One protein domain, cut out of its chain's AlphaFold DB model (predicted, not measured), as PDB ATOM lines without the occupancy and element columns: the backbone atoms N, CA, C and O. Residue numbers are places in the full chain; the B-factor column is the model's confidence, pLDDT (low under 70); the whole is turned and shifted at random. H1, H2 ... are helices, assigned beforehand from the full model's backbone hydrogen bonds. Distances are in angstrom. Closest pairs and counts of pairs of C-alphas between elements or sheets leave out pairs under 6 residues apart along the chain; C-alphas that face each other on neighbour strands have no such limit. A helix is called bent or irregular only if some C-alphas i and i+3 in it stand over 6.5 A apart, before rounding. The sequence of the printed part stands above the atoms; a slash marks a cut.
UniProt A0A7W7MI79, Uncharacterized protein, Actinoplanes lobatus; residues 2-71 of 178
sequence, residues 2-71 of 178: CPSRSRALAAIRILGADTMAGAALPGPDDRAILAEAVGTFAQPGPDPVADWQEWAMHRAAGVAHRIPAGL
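This is residues 2 to 71 of the 178 residues of an uncharacterized protein of Actinoplanes lobatus (UniProt A0A7W7MI79). Three short helices make a small crossed cluster: H2 and H3 form a splayed helical hairpin, a V that closes where Arg 31 of H2 meets Ala 61 of H3, and the kinked helix H1 is set across both. After H3, residues 62 to 71 fold back alongside it as a tail with no named element. You have 70 printed residues with three named helices, in the order H1, H2, H3, and no named strand; the class is all helix. The whole is compact, with a radius of gyration of the C-alphas of 12.0 A, and spans 36 by 28 by 19 A.

Start at H1, residues 3 to 20, which has a kink of 74 degrees near residue 14. It is irregular there: look at C-alphas 14 and 17, 9.1 A apart. Go on to H2, residues 28 to 40, which H1 touches with residues 9 to 13 alone; their closest C-alphas, those of Leu 9 and Ala 37, are 4.8 A apart. The lines of H1 and H2 stand about perpendicular, only just, at 71 degrees. Then comes H3, residues 48 to 61, which H1 touches with residues 16 to 20 alone. The closest C-alphas of H1 and H3 are those of Ala 17 and Met 57, 5.2 A apart, and the two lines are about perpendicular at 77 degrees. H2 and H3 form a helical hairpin, running opposite ways at a steep tilt of 36 degrees, only just past shallow. H3 touches H2 with residues 57 to 61 alone; the closest C-alphas, those of Arg 31 and Ala 61, are 4.5 A apart. In the backbones of H2 and H3 every O i to N i+4 pair is within hydrogen-bond range; in H1, 10 of 14 are.

Find C-alpha 3 at (44.669, -26.794, 67.311); from there H1 runs to Met 20, 23.9 A from first to last C-alpha. H2 begins at C-alpha 28, at (55.883, -31.447, 46.721), and reaches Thr 40 after 18.5 A. H3 runs from Pro 48 over 20.0 A to C-alpha 61 at (49.200, -25.636, 45.268).

The two C-alphas farthest apart, those of Cys 2 and Gly 70, are 38.3 A apart. The printed part has no cut. The links from H1 to H2 and from H2 to H3 are both short, with 7 residues each. Read the B-factor column for the model's confidence: the mean pLDDT of the printed part is 81.1, and it is under 70 at residue 2, residues 20 to 28 and residues 43 to 46.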
ATOM      1  N   CYS A   2      44.612 -31.220  65.303       67.19
ATOM      2  CA  CYS A   2      45.241 -30.552  66.455       67.19
ATOM      3  C   CYS A   2      45.141 -29.014  66.308       67.19
ATOM      4  O   CYS A   2      45.342 -28.512  65.196       67.19
ATOM      5  N   PRO A   3      44.884 -28.246  67.386       72.31
ATOM      6  CA  PRO A   3      44.669 -26.794  67.311       72.31
ATOM      7  C   PRO A   3      45.845 -26.002  66.718       72.31
ATOM      8  O   PRO A   3      45.670 -24.893  66.218       72.31
ATOM      9  N   SER A   4      47.064 -26.539  66.781       79.19
ATOM     10  CA  SER A   4      48.258 -25.960  66.151       79.19
ATOM     11  C   SER A   4      48.221 -26.069  64.624       79.19
ATOM     12  O   SER A   4      48.441 -25.071  63.942       79.19
ATOM     13  N   ARG A   5      47.863 -27.240  64.079       85.88
ATOM     14  CA  ARG A   5      47.780 -27.471  62.625       85.88
ATOM     15  C   ARG A   5      46.694 -26.615  61.980       85.88
ATOM     16  O   ARG A   5      46.939 -25.988  60.960       85.88
ATOM     17  N   SER A   6      45.526 -26.512  62.615       86.50
ATOM     18  CA  SER A   6      44.440 -25.652  62.121       86.50
ATOM     19  C   SER A   6      44.821 -24.181  62.051       86.50
ATOM     20  O   SER A   6      44.451 -23.508  61.095       86.50
ATOM     21  N   ARG A   7      45.589 -23.684  63.028       87.88
ATOM     22  CA  ARG A   7      46.098 -22.309  63.004       87.88
ATOM     23  C   ARG A   7      47.135 -22.101  61.903       87.88
ATOM     24  O   ARG A   7      47.099 -21.068  61.249       87.88
ATOM     25  N   ALA A   8      48.009 -23.080  61.666       85.06
ATOM     26  CA  ALA A   8      48.985 -23.014  60.578       85.06
ATOM     27  C   ALA A   8      48.306 -22.969  59.199       85.06
ATOM     28  O   ALA A   8      48.621 -22.102  58.390       85.06
ATOM     29  N   LEU A   9      47.318 -23.835  58.957       87.56
ATOM     30  CA  LEU A   9      46.558 -23.838  57.702       87.56
ATOM     31  C   LEU A   9      45.756 -22.542  57.508       87.56
ATOM     32  O   LEU A   9      45.722 -22.004  56.404       87.56
ATOM     33  N   ALA A  10      45.171 -21.993  58.578       85.69
ATOM     34  CA  ALA A  10      44.501 -20.694  58.521       85.69
ATOM     35  C   ALA A  10      45.482 -19.550  58.203       85.69
ATOM     36  O   ALA A  10      45.171 -18.682  57.393       85.69
ATOM     37  N   ALA A  11      46.687 -19.560  58.783       86.06
ATOM     38  CA  ALA A  11      47.721 -18.570  58.481       86.06
ATOM     39  C   ALA A  11      48.181 -18.650  57.015       86.06
ATOM     40  O   ALA A  11      48.295 -17.621  56.354       86.06
ATOM     41  N   ILE A  12      48.365 -19.862  56.483       86.25
ATOM     42  CA  ILE A  12      48.650 -20.095  55.058       86.25
ATOM     43  C   ILE A  12      47.528 -19.530  54.188       86.25
ATOM     44  O   ILE A  12      47.795 -18.860  53.192       86.25
ATOM     45  N   ARG A  13      46.269 -19.734  54.591       84.56
ATOM     46  CA  ARG A  13      45.129 -19.187  53.858       84.56
ATOM     47  C   ARG A  13      45.116 -17.660  53.842       84.56
ATOM     48  O   ARG A  13      44.773 -17.095  52.808       84.56
ATOM     49  N   ILE A  14      45.479 -17.016  54.951       83.56
ATOM     50  CA  ILE A  14      45.560 -15.551  55.060       83.56
ATOM     51  C   ILE A  14      46.697 -14.999  54.196       83.56
ATOM     52  O   ILE A  14      46.506 -14.008  53.499       83.56
ATOM     53  N   LEU A  15      47.868 -15.641  54.223       81.06
ATOM     54  CA  LEU A  15      49.008 -15.243  53.393       81.06
ATOM     55  C   LEU A  15      48.732 -15.452  51.901       81.06
ATOM     56  O   LEU A  15      49.267 -14.731  51.063       81.06
ATOM     57  N   GLY A  16      47.889 -16.421  51.552       82.69
ATOM     58  CA  GLY A  16      47.509 -16.655  50.171       82.69
ATOM     59  C   GLY A  16      48.719 -17.027  49.305       82.69
ATOM     60  O   GLY A  16      49.648 -17.712  49.750       82.69
ATOM     61  N   ALA A  17      48.713 -16.564  48.051       78.38
ATOM     62  CA  ALA A  17      49.766 -16.869  47.082       78.38
ATOM     63  C   ALA A  17      51.149 -16.338  47.509       78.38
ATOM     64  O   ALA A  17      52.164 -16.804  46.997       78.38
ATOM     65  N   ASP A  18      51.223 -15.431  48.489       82.50
ATOM     66  CA  ASP A  18      52.495 -14.938  49.022       82.50
ATOM     67  C   ASP A  18      53.293 -15.978  49.804       82.50
ATOM     68  O   ASP A  18      54.504 -15.827  49.956       82.50
ATOM     69  N   THR A  19      52.668 -17.083  50.219       74.69
ATOM     70  CA  THR A  19      53.400 -18.259  50.723       74.69
ATOM     71  C   THR A  19      54.450 -18.772  49.730       74.69
ATOM     72  O   THR A  19      55.461 -19.346  50.127       74.69
ATOM     73  N   MET A  20      54.263 -18.487  48.440       69.94
ATOM     74  CA  MET A  20      55.174 -18.848  47.355       69.94
ATOM     75  C   MET A  20      56.316 -17.854  47.169       69.94
ATOM     76  O   MET A  20      57.309 -18.176  46.521       69.94
ATOM     77  N   ALA A  21      56.183 -16.638  47.695       65.75
ATOM     78  CA  ALA A  21      57.041 -15.527  47.314       65.75
ATOM     79  C   ALA A  21      58.473 -15.638  47.881       65.75
ATOM     80  O   ALA A  21      59.408 -15.052  47.332       65.75
ATOM     81  N   GLY A  22      58.667 -16.440  48.936       57.72
ATOM     82  CA  GLY A  22      59.985 -16.778  49.485       57.72
ATOM     83  C   GLY A  22      60.663 -17.994  48.831       57.72
ATOM     84  O   GLY A  22      61.896 -18.070  48.806       57.72
ATOM     85  N   ALA A  23      59.890 -18.926  48.269       53.47
ATOM     86  CA  ALA A  23      60.389 -20.218  47.804       53.47
ATOM     87  C   ALA A  23      60.768 -20.201  46.314       53.47
ATOM     88  O   ALA A  23      60.082 -19.631  45.466       53.47
ATOM     89  N   ALA A  24      61.859 -20.886  45.962       51.69
ATOM     90  CA  ALA A  24      62.198 -21.200  44.577       51.69
ATOM     91  C   ALA A  24      61.243 -22.285  44.047       51.69
ATOM     92  O   ALA A  24      61.666 -23.405  43.817       51.69
ATOM     93  N   LEU A  25      59.961 -21.948  43.859       54.72
ATOM     94  CA  LEU A  25      58.840 -22.896  43.771       54.72
ATOM     95  C   LEU A  25      58.694 -23.778  45.034       54.72
ATOM     96  O   LEU A  25      59.684 -24.234  45.596       54.72
ATOM     97  N   PRO A  26      57.461 -24.059  45.478       61.28
ATOM     98  CA  PRO A  26      57.205 -24.991  46.566       61.28
ATOM     99  C   PRO A  26      57.681 -26.388  46.165       61.28
ATOM    100  O   PRO A  26      57.508 -26.815  45.010       61.28
ATOM    101  N   GLY A  27      58.243 -27.123  47.121       65.75
ATOM    102  CA  GLY A  27      58.436 -28.562  46.984       65.75
ATOM    103  C   GLY A  27      57.092 -29.307  46.920       65.75
ATOM    104  O   GLY A  27      56.025 -28.708  47.089       65.75
ATOM    105  N   PRO A  28      57.095 -30.625  46.657       68.75
ATOM    106  CA  PRO A  28      55.883 -31.447  46.721       68.75
ATOM    107  C   PRO A  28      55.164 -31.357  48.076       68.75
ATOM    108  O   PRO A  28      53.939 -31.252  48.103       68.75
ATOM    109  N   ASP A  29      55.921 -31.316  49.176       77.88
ATOM    110  CA  ASP A  29      55.375 -31.245  50.538       77.88
ATOM    111  C   ASP A  29      54.693 -29.898  50.815       77.88
ATOM    112  O   ASP A  29      53.581 -29.854  51.343       77.88
ATOM    113  N   ASP A  30      55.299 -28.797  50.365       77.75
ATOM    114  CA  ASP A  30      54.717 -27.454  50.464       77.75
ATOM    115  C   ASP A  30      53.398 -27.359  49.678       77.75
ATOM    116  O   ASP A  30      52.410 -26.803  50.161       77.75
ATOM    117  N   ARG A  31      53.347 -27.956  48.476       82.69
ATOM    118  CA  ARG A  31      52.126 -28.020  47.657       82.69
ATOM    119  C   ARG A  31      51.008 -28.805  48.335       82.69
ATOM    120  O   ARG A  31      49.857 -28.382  48.269       82.69
ATOM    121  N   ALA A  32      51.333 -29.915  48.999       85.69
ATOM    122  CA  ALA A  32      50.346 -30.711  49.725       85.69
ATOM    123  C   ALA A  32      49.720 -29.920  50.887       85.69
ATOM    124  O   ALA A  32      48.502 -29.946  51.062       85.69
ATOM    125  N   ILE A  33      50.528 -29.157  51.633       86.50
ATOM    126  CA  ILE A  33      50.037 -28.293  52.718       86.50
ATOM    127  C   ILE A  33      49.171 -27.153  52.162       86.50
ATOM    128  O   ILE A  33      48.127 -26.836  52.735       86.50
ATOM    129  N   LEU A  34      49.563 -26.553  51.033       86.31
ATOM    130  CA  LEU A  34      48.755 -25.535  50.356       86.31
ATOM    131  C   LEU A  34      47.403 -26.098  49.904       86.31
ATOM    132  O   LEU A  34      46.372 -25.471  50.150       86.31
ATOM    133  N   ALA A  35      47.389 -27.290  49.306       87.94
ATOM    134  CA  ALA A  35      46.160 -27.965  48.897       87.94
ATOM    135  C   ALA A  35      45.245 -28.271  50.099       87.94
ATOM    136  O   ALA A  35      44.037 -28.052  50.022       87.94
ATOM    137  N   GLU A  36      45.813 -28.706  51.230       89.44
ATOM    138  CA  GLU A  36      45.069 -28.923  52.480       89.44
ATOM    139  C   GLU A  36      44.463 -27.614  53.012       89.44
ATOM    140  O   GLU A  36      43.291 -27.583  53.391       89.44
ATOM    141  N   ALA A  37      45.227 -26.518  53.006       88.12
ATOM    142  CA  ALA A  37      44.752 -25.215  53.467       88.12
ATOM    143  C   ALA A  37      43.592 -24.693  52.608       88.12
ATOM    144  O   ALA A  37      42.587 -24.234  53.152       88.12
ATOM    145  N   VAL A  38      43.710 -24.807  51.283       87.31
ATOM    146  CA  VAL A  38      42.671 -24.416  50.321       87.31
ATOM    147  C   VAL A  38      41.404 -25.255  50.500       87.31
ATOM    148  O   VAL A  38      40.315 -24.697  50.599       87.31
ATOM    149  N   GLY A  39      41.533 -26.581  50.615       86.44
ATOM    150  CA  GLY A  39      40.384 -27.467  50.828       86.44
ATOM    151  C   GLY A  39      39.692 -27.268  52.180       86.44
ATOM    152  O   GLY A  39      38.486 -27.473  52.288       86.44
ATOM    153  N   THR A  40      40.435 -26.847  53.208       88.69
ATOM    154  CA  THR A  40      39.891 -26.608  54.556       88.69
ATOM    155  C   THR A  40      39.224 -25.237  54.683       88.69
ATOM    156  O   THR A  40      38.228 -25.102  55.392       88.69
ATOM    157  N   PHE A  41      39.764 -24.214  54.014       82.62
ATOM    158  CA  PHE A  41      39.328 -22.823  54.141       82.62
ATOM    159  C   PHE A  41      39.027 -22.201  52.768       82.62
ATOM    160  O   PHE A  41      39.820 -21.422  52.232       82.62
ATOM    161  N   ALA A  42      37.858 -22.516  52.207       72.81
ATOM    162  CA  ALA A  42      37.365 -21.880  50.983       72.81
ATOM    163  C   ALA A  42      36.977 -20.403  51.211       72.81
ATOM    164  O   ALA A  42      36.558 -20.030  52.311       72.81
ATOM    165  N   GLN A  43      37.093 -19.555  50.179       69.31
ATOM    166  CA  GLN A  43      36.578 -18.180  50.258       69.31
ATOM    167  C   GLN A  43      35.051 -18.137  50.189       69.31
ATOM    168  O   GLN A  43      34.442 -18.900  49.435       69.31
ATOM    169  N   PRO A  44      34.420 -17.213  50.928       58.16
ATOM    170  CA  PRO A  44      33.004 -16.940  50.782       58.16
ATOM    171  C   PRO A  44      32.732 -15.977  49.612       58.16
ATOM    172  O   PRO A  44      33.123 -14.816  49.654       58.16
ATOM    173  N   GLY A  45      31.945 -16.441  48.638       63.47
ATOM    174  CA  GLY A  45      31.150 -15.595  47.738       63.47
ATOM    175  C   GLY A  45      31.824 -15.119  46.437       63.47
ATOM    176  O   GLY A  45      33.046 -15.147  46.323       63.47
ATOM    177  N   PRO A  46      31.016 -14.693  45.442       69.81
ATOM    178  CA  PRO A  46      31.498 -14.279  44.127       69.81
ATOM    179  C   PRO A  46      31.973 -12.817  44.150       69.81
ATOM    180  O   PRO A  46      31.209 -11.897  43.854       69.81
ATOM    181  N   ASP A  47      33.235 -12.601  44.507       85.88
ATOM    182  CA  ASP A  47      33.943 -11.334  44.305       85.88
ATOM    183  C   ASP A  47      35.068 -11.556  43.279       85.88
ATOM    184  O   ASP A  47      35.882 -12.459  43.478       85.88
ATOM    185  N   PRO A  48      35.166 -10.761  42.194       88.44
ATOM    186  CA  PRO A  48      36.199 -10.961  41.180       88.44
ATOM    187  C   PRO A  48      37.626 -10.958  41.740       88.44
ATOM    188  O   PRO A  48      38.475 -11.693  41.243       88.44
ATOM    189  N   VAL A  49      37.917 -10.153  42.770       89.56
ATOM    190  CA  VAL A  49      39.243 -10.160  43.405       89.56
ATOM    191  C   VAL A  49      39.461 -11.464  44.173       89.56
ATOM    192  O   VAL A  49      40.496 -12.107  43.977       89.56
ATOM    193  N   ALA A  50      38.493 -11.884  44.989       87.81
ATOM    194  CA  ALA A  50      38.541 -13.156  45.708       87.81
ATOM    195  C   ALA A  50      38.691 -14.362  44.763       87.81
ATOM    196  O   ALA A  50      39.502 -15.244  45.043       87.81
ATOM    197  N   ASP A  51      38.007 -14.374  43.615       90.31
ATOM    198  CA  ASP A  51      38.118 -15.434  42.602       90.31
ATOM    199  C   ASP A  51      39.545 -15.536  42.038       90.31
ATOM    200  O   ASP A  51      40.094 -16.630  41.887       90.31
ATOM    201  N   TRP A  52      40.187 -14.399  41.747       92.19
ATOM    202  CA  TRP A  52      41.577 -14.375  41.277       92.19
ATOM    203  C   TRP A  52      42.576 -14.780  42.364       92.19
ATOM    204  O   TRP A  52      43.560 -15.462  42.070       92.19
ATOM    205  N   GLN A  53      42.326 -14.411  43.621       89.19
ATOM    206  CA  GLN A  53      43.134 -14.858  44.759       89.19
ATOM    207  C   GLN A  53      42.986 -16.365  45.007       89.19
ATOM    208  O   GLN A  53      43.982 -17.044  45.269       89.19
ATOM    209  N   GLU A  54      41.770 -16.899  44.891       88.56
ATOM    210  CA  GLU A  54      41.483 -18.332  44.979       88.56
ATOM    211  C   GLU A  54      42.195 -19.080  43.845       88.56
ATOM    212  O   GLU A  54      42.973 -20.000  44.103       88.56
ATOM    213  N   TRP A  55      42.048 -18.627  42.598       90.50
ATOM    214  CA  TRP A  55      42.766 -19.195  41.457       90.50
ATOM    215  C   TRP A  55      44.284 -19.232  41.673       90.50
ATOM    216  O   TRP A  55      44.917 -20.265  41.442       90.50
ATOM    217  N   ALA A  56      44.870 -18.136  42.162       88.94
ATOM    218  CA  ALA A  56      46.300 -18.052  42.437       88.94
ATOM    219  C   ALA A  56      46.744 -19.063  43.506       88.94
ATOM    220  O   ALA A  56      47.805 -19.674  43.374       88.94
ATOM    221  N   MET A  57      45.912 -19.288  44.528       86.94
ATOM    222  CA  MET A  57      46.160 -20.278  45.575       86.94
ATOM    223  C   MET A  57      46.130 -21.713  45.059       86.94
ATOM    224  O   MET A  57      47.053 -22.483  45.332       86.94
ATOM    225  N   HIS A  58      45.119 -22.077  44.270       89.25
ATOM    226  CA  HIS A  58      45.073 -23.403  43.646       89.25
ATOM    227  C   HIS A  58      46.256 -23.608  42.697       89.25
ATOM    228  O   HIS A  58      46.911 -24.652  42.728       89.25
ATOM    229  N   ARG A  59      46.595 -22.583  41.906       87.69
ATOM    230  CA  ARG A  59      47.738 -22.624  40.989       87.69
ATOM    231  C   ARG A  59      49.055 -22.833  41.736       87.69
ATOM    232  O   ARG A  59      49.863 -23.654  41.300       87.69
ATOM    233  N   ALA A  60      49.244 -22.139  42.857       84.69
ATOM    234  CA  ALA A  60      50.382 -22.296  43.759       84.69
ATOM    235  C   ALA A  60      50.460 -23.706  44.372       84.69
ATOM    236  O   ALA A  60      51.535 -24.307  44.405       84.69
ATOM    237  N   ALA A  61      49.315 -24.268  44.769       85.88
ATOM    238  CA  ALA A  61      49.200 -25.636  45.268       85.88
ATOM    239  C   ALA A  61      49.422 -26.710  44.182       85.88
ATOM    240  O   ALA A  61      49.554 -27.890  44.495       85.88
ATOM    241  N   GLY A  62      49.475 -26.332  42.899       85.44
ATOM    242  CA  GLY A  62      49.522 -27.282  41.785       85.44
ATOM    243  C   GLY A  62      48.197 -28.017  41.560       85.44
ATOM    244  O   GLY A  62      48.183 -29.065  40.919       85.44
ATOM    245  N   VAL A  63      47.095 -27.474  42.076       86.25
ATOM    246  CA  VAL A  63      45.743 -28.010  41.922       86.25
ATOM    247  C   VAL A  63      45.089 -27.355  40.708       86.25
ATOM    248  O   VAL A  63      45.181 -26.143  40.504       86.25
ATOM    249  N   ALA A  64      44.439 -28.163  39.871       85.25
ATOM    250  CA  ALA A  64      43.684 -27.644  38.740       85.25
ATOM    251  C   ALA A  64      42.480 -26.840  39.247       85.25
ATOM    252  O   ALA A  64      41.655 -27.352  40.001       85.25
ATOM    253  N   HIS A  65      42.365 -25.591  38.801       88.00
ATOM    254  CA  HIS A  65      41.250 -24.718  39.140       88.00
ATOM    255  C   HIS A  65      40.841 -23.888  37.933       88.00
ATOM    256  O   HIS A  65      41.657 -23.581  37.057       88.00
ATOM    257  N   ARG A  66      39.556 -23.541  37.878       89.75
ATOM    258  CA  ARG A  66      39.001 -22.754  36.783       89.75
ATOM    259  C   ARG A  66      39.628 -21.359  36.793       89.75
ATOM    260  O   ARG A  66      39.682 -20.711  37.831       89.75
ATOM    261  N   ILE A  67      40.067 -20.887  35.629       89.50
ATOM    262  CA  ILE A  67      40.462 -19.484  35.462       89.50
ATOM    263  C   ILE A  67      39.201 -18.614  35.618       89.50
ATOM    264  O   ILE A  67      38.197 -18.912  34.953       89.50
ATOM    265  N   PRO A  68      39.219 -17.566  36.461       91.88
ATOM    266  CA  PRO A  68      38.083 -16.664  36.614       91.88
ATOM    267  C   PRO A  68      37.639 -16.082  35.268       91.88
ATOM    268  O   PRO A  68      38.461 -15.734  34.421       91.88
ATOM    269  N   ALA A  69      36.325 -15.997  35.052       86.38
ATOM    270  CA  ALA A  69      35.766 -15.613  33.752       86.38
ATOM    271  C   ALA A  69      35.921 -14.116  33.433       86.38
ATOM    272  O   ALA A  69      35.868 -13.729  32.268       86.38
ATOM    273  N   GLY A  70      36.085 -13.278  34.459       89.00
ATOM    274  CA  GLY A  70      36.202 -11.832  34.330       89.00
ATOM    275  C   GLY A  70      37.447 -11.302  35.022       89.00
ATOM    276  O   GLY A  70      37.954 -11.892  35.976       89.00
ATOM    277  N   LEU A  71      37.932 -10.163  34.540       92.75
ATOM    278  CA  LEU A  71      38.933  -9.377  35.245       92.75
ATOM    279  C   LEU A  71      38.247  -8.527  36.328       92.75
ATOM    280  O   LEU A  71      37.102  -8.115  36.144       92.75
TER     281      LEU A  71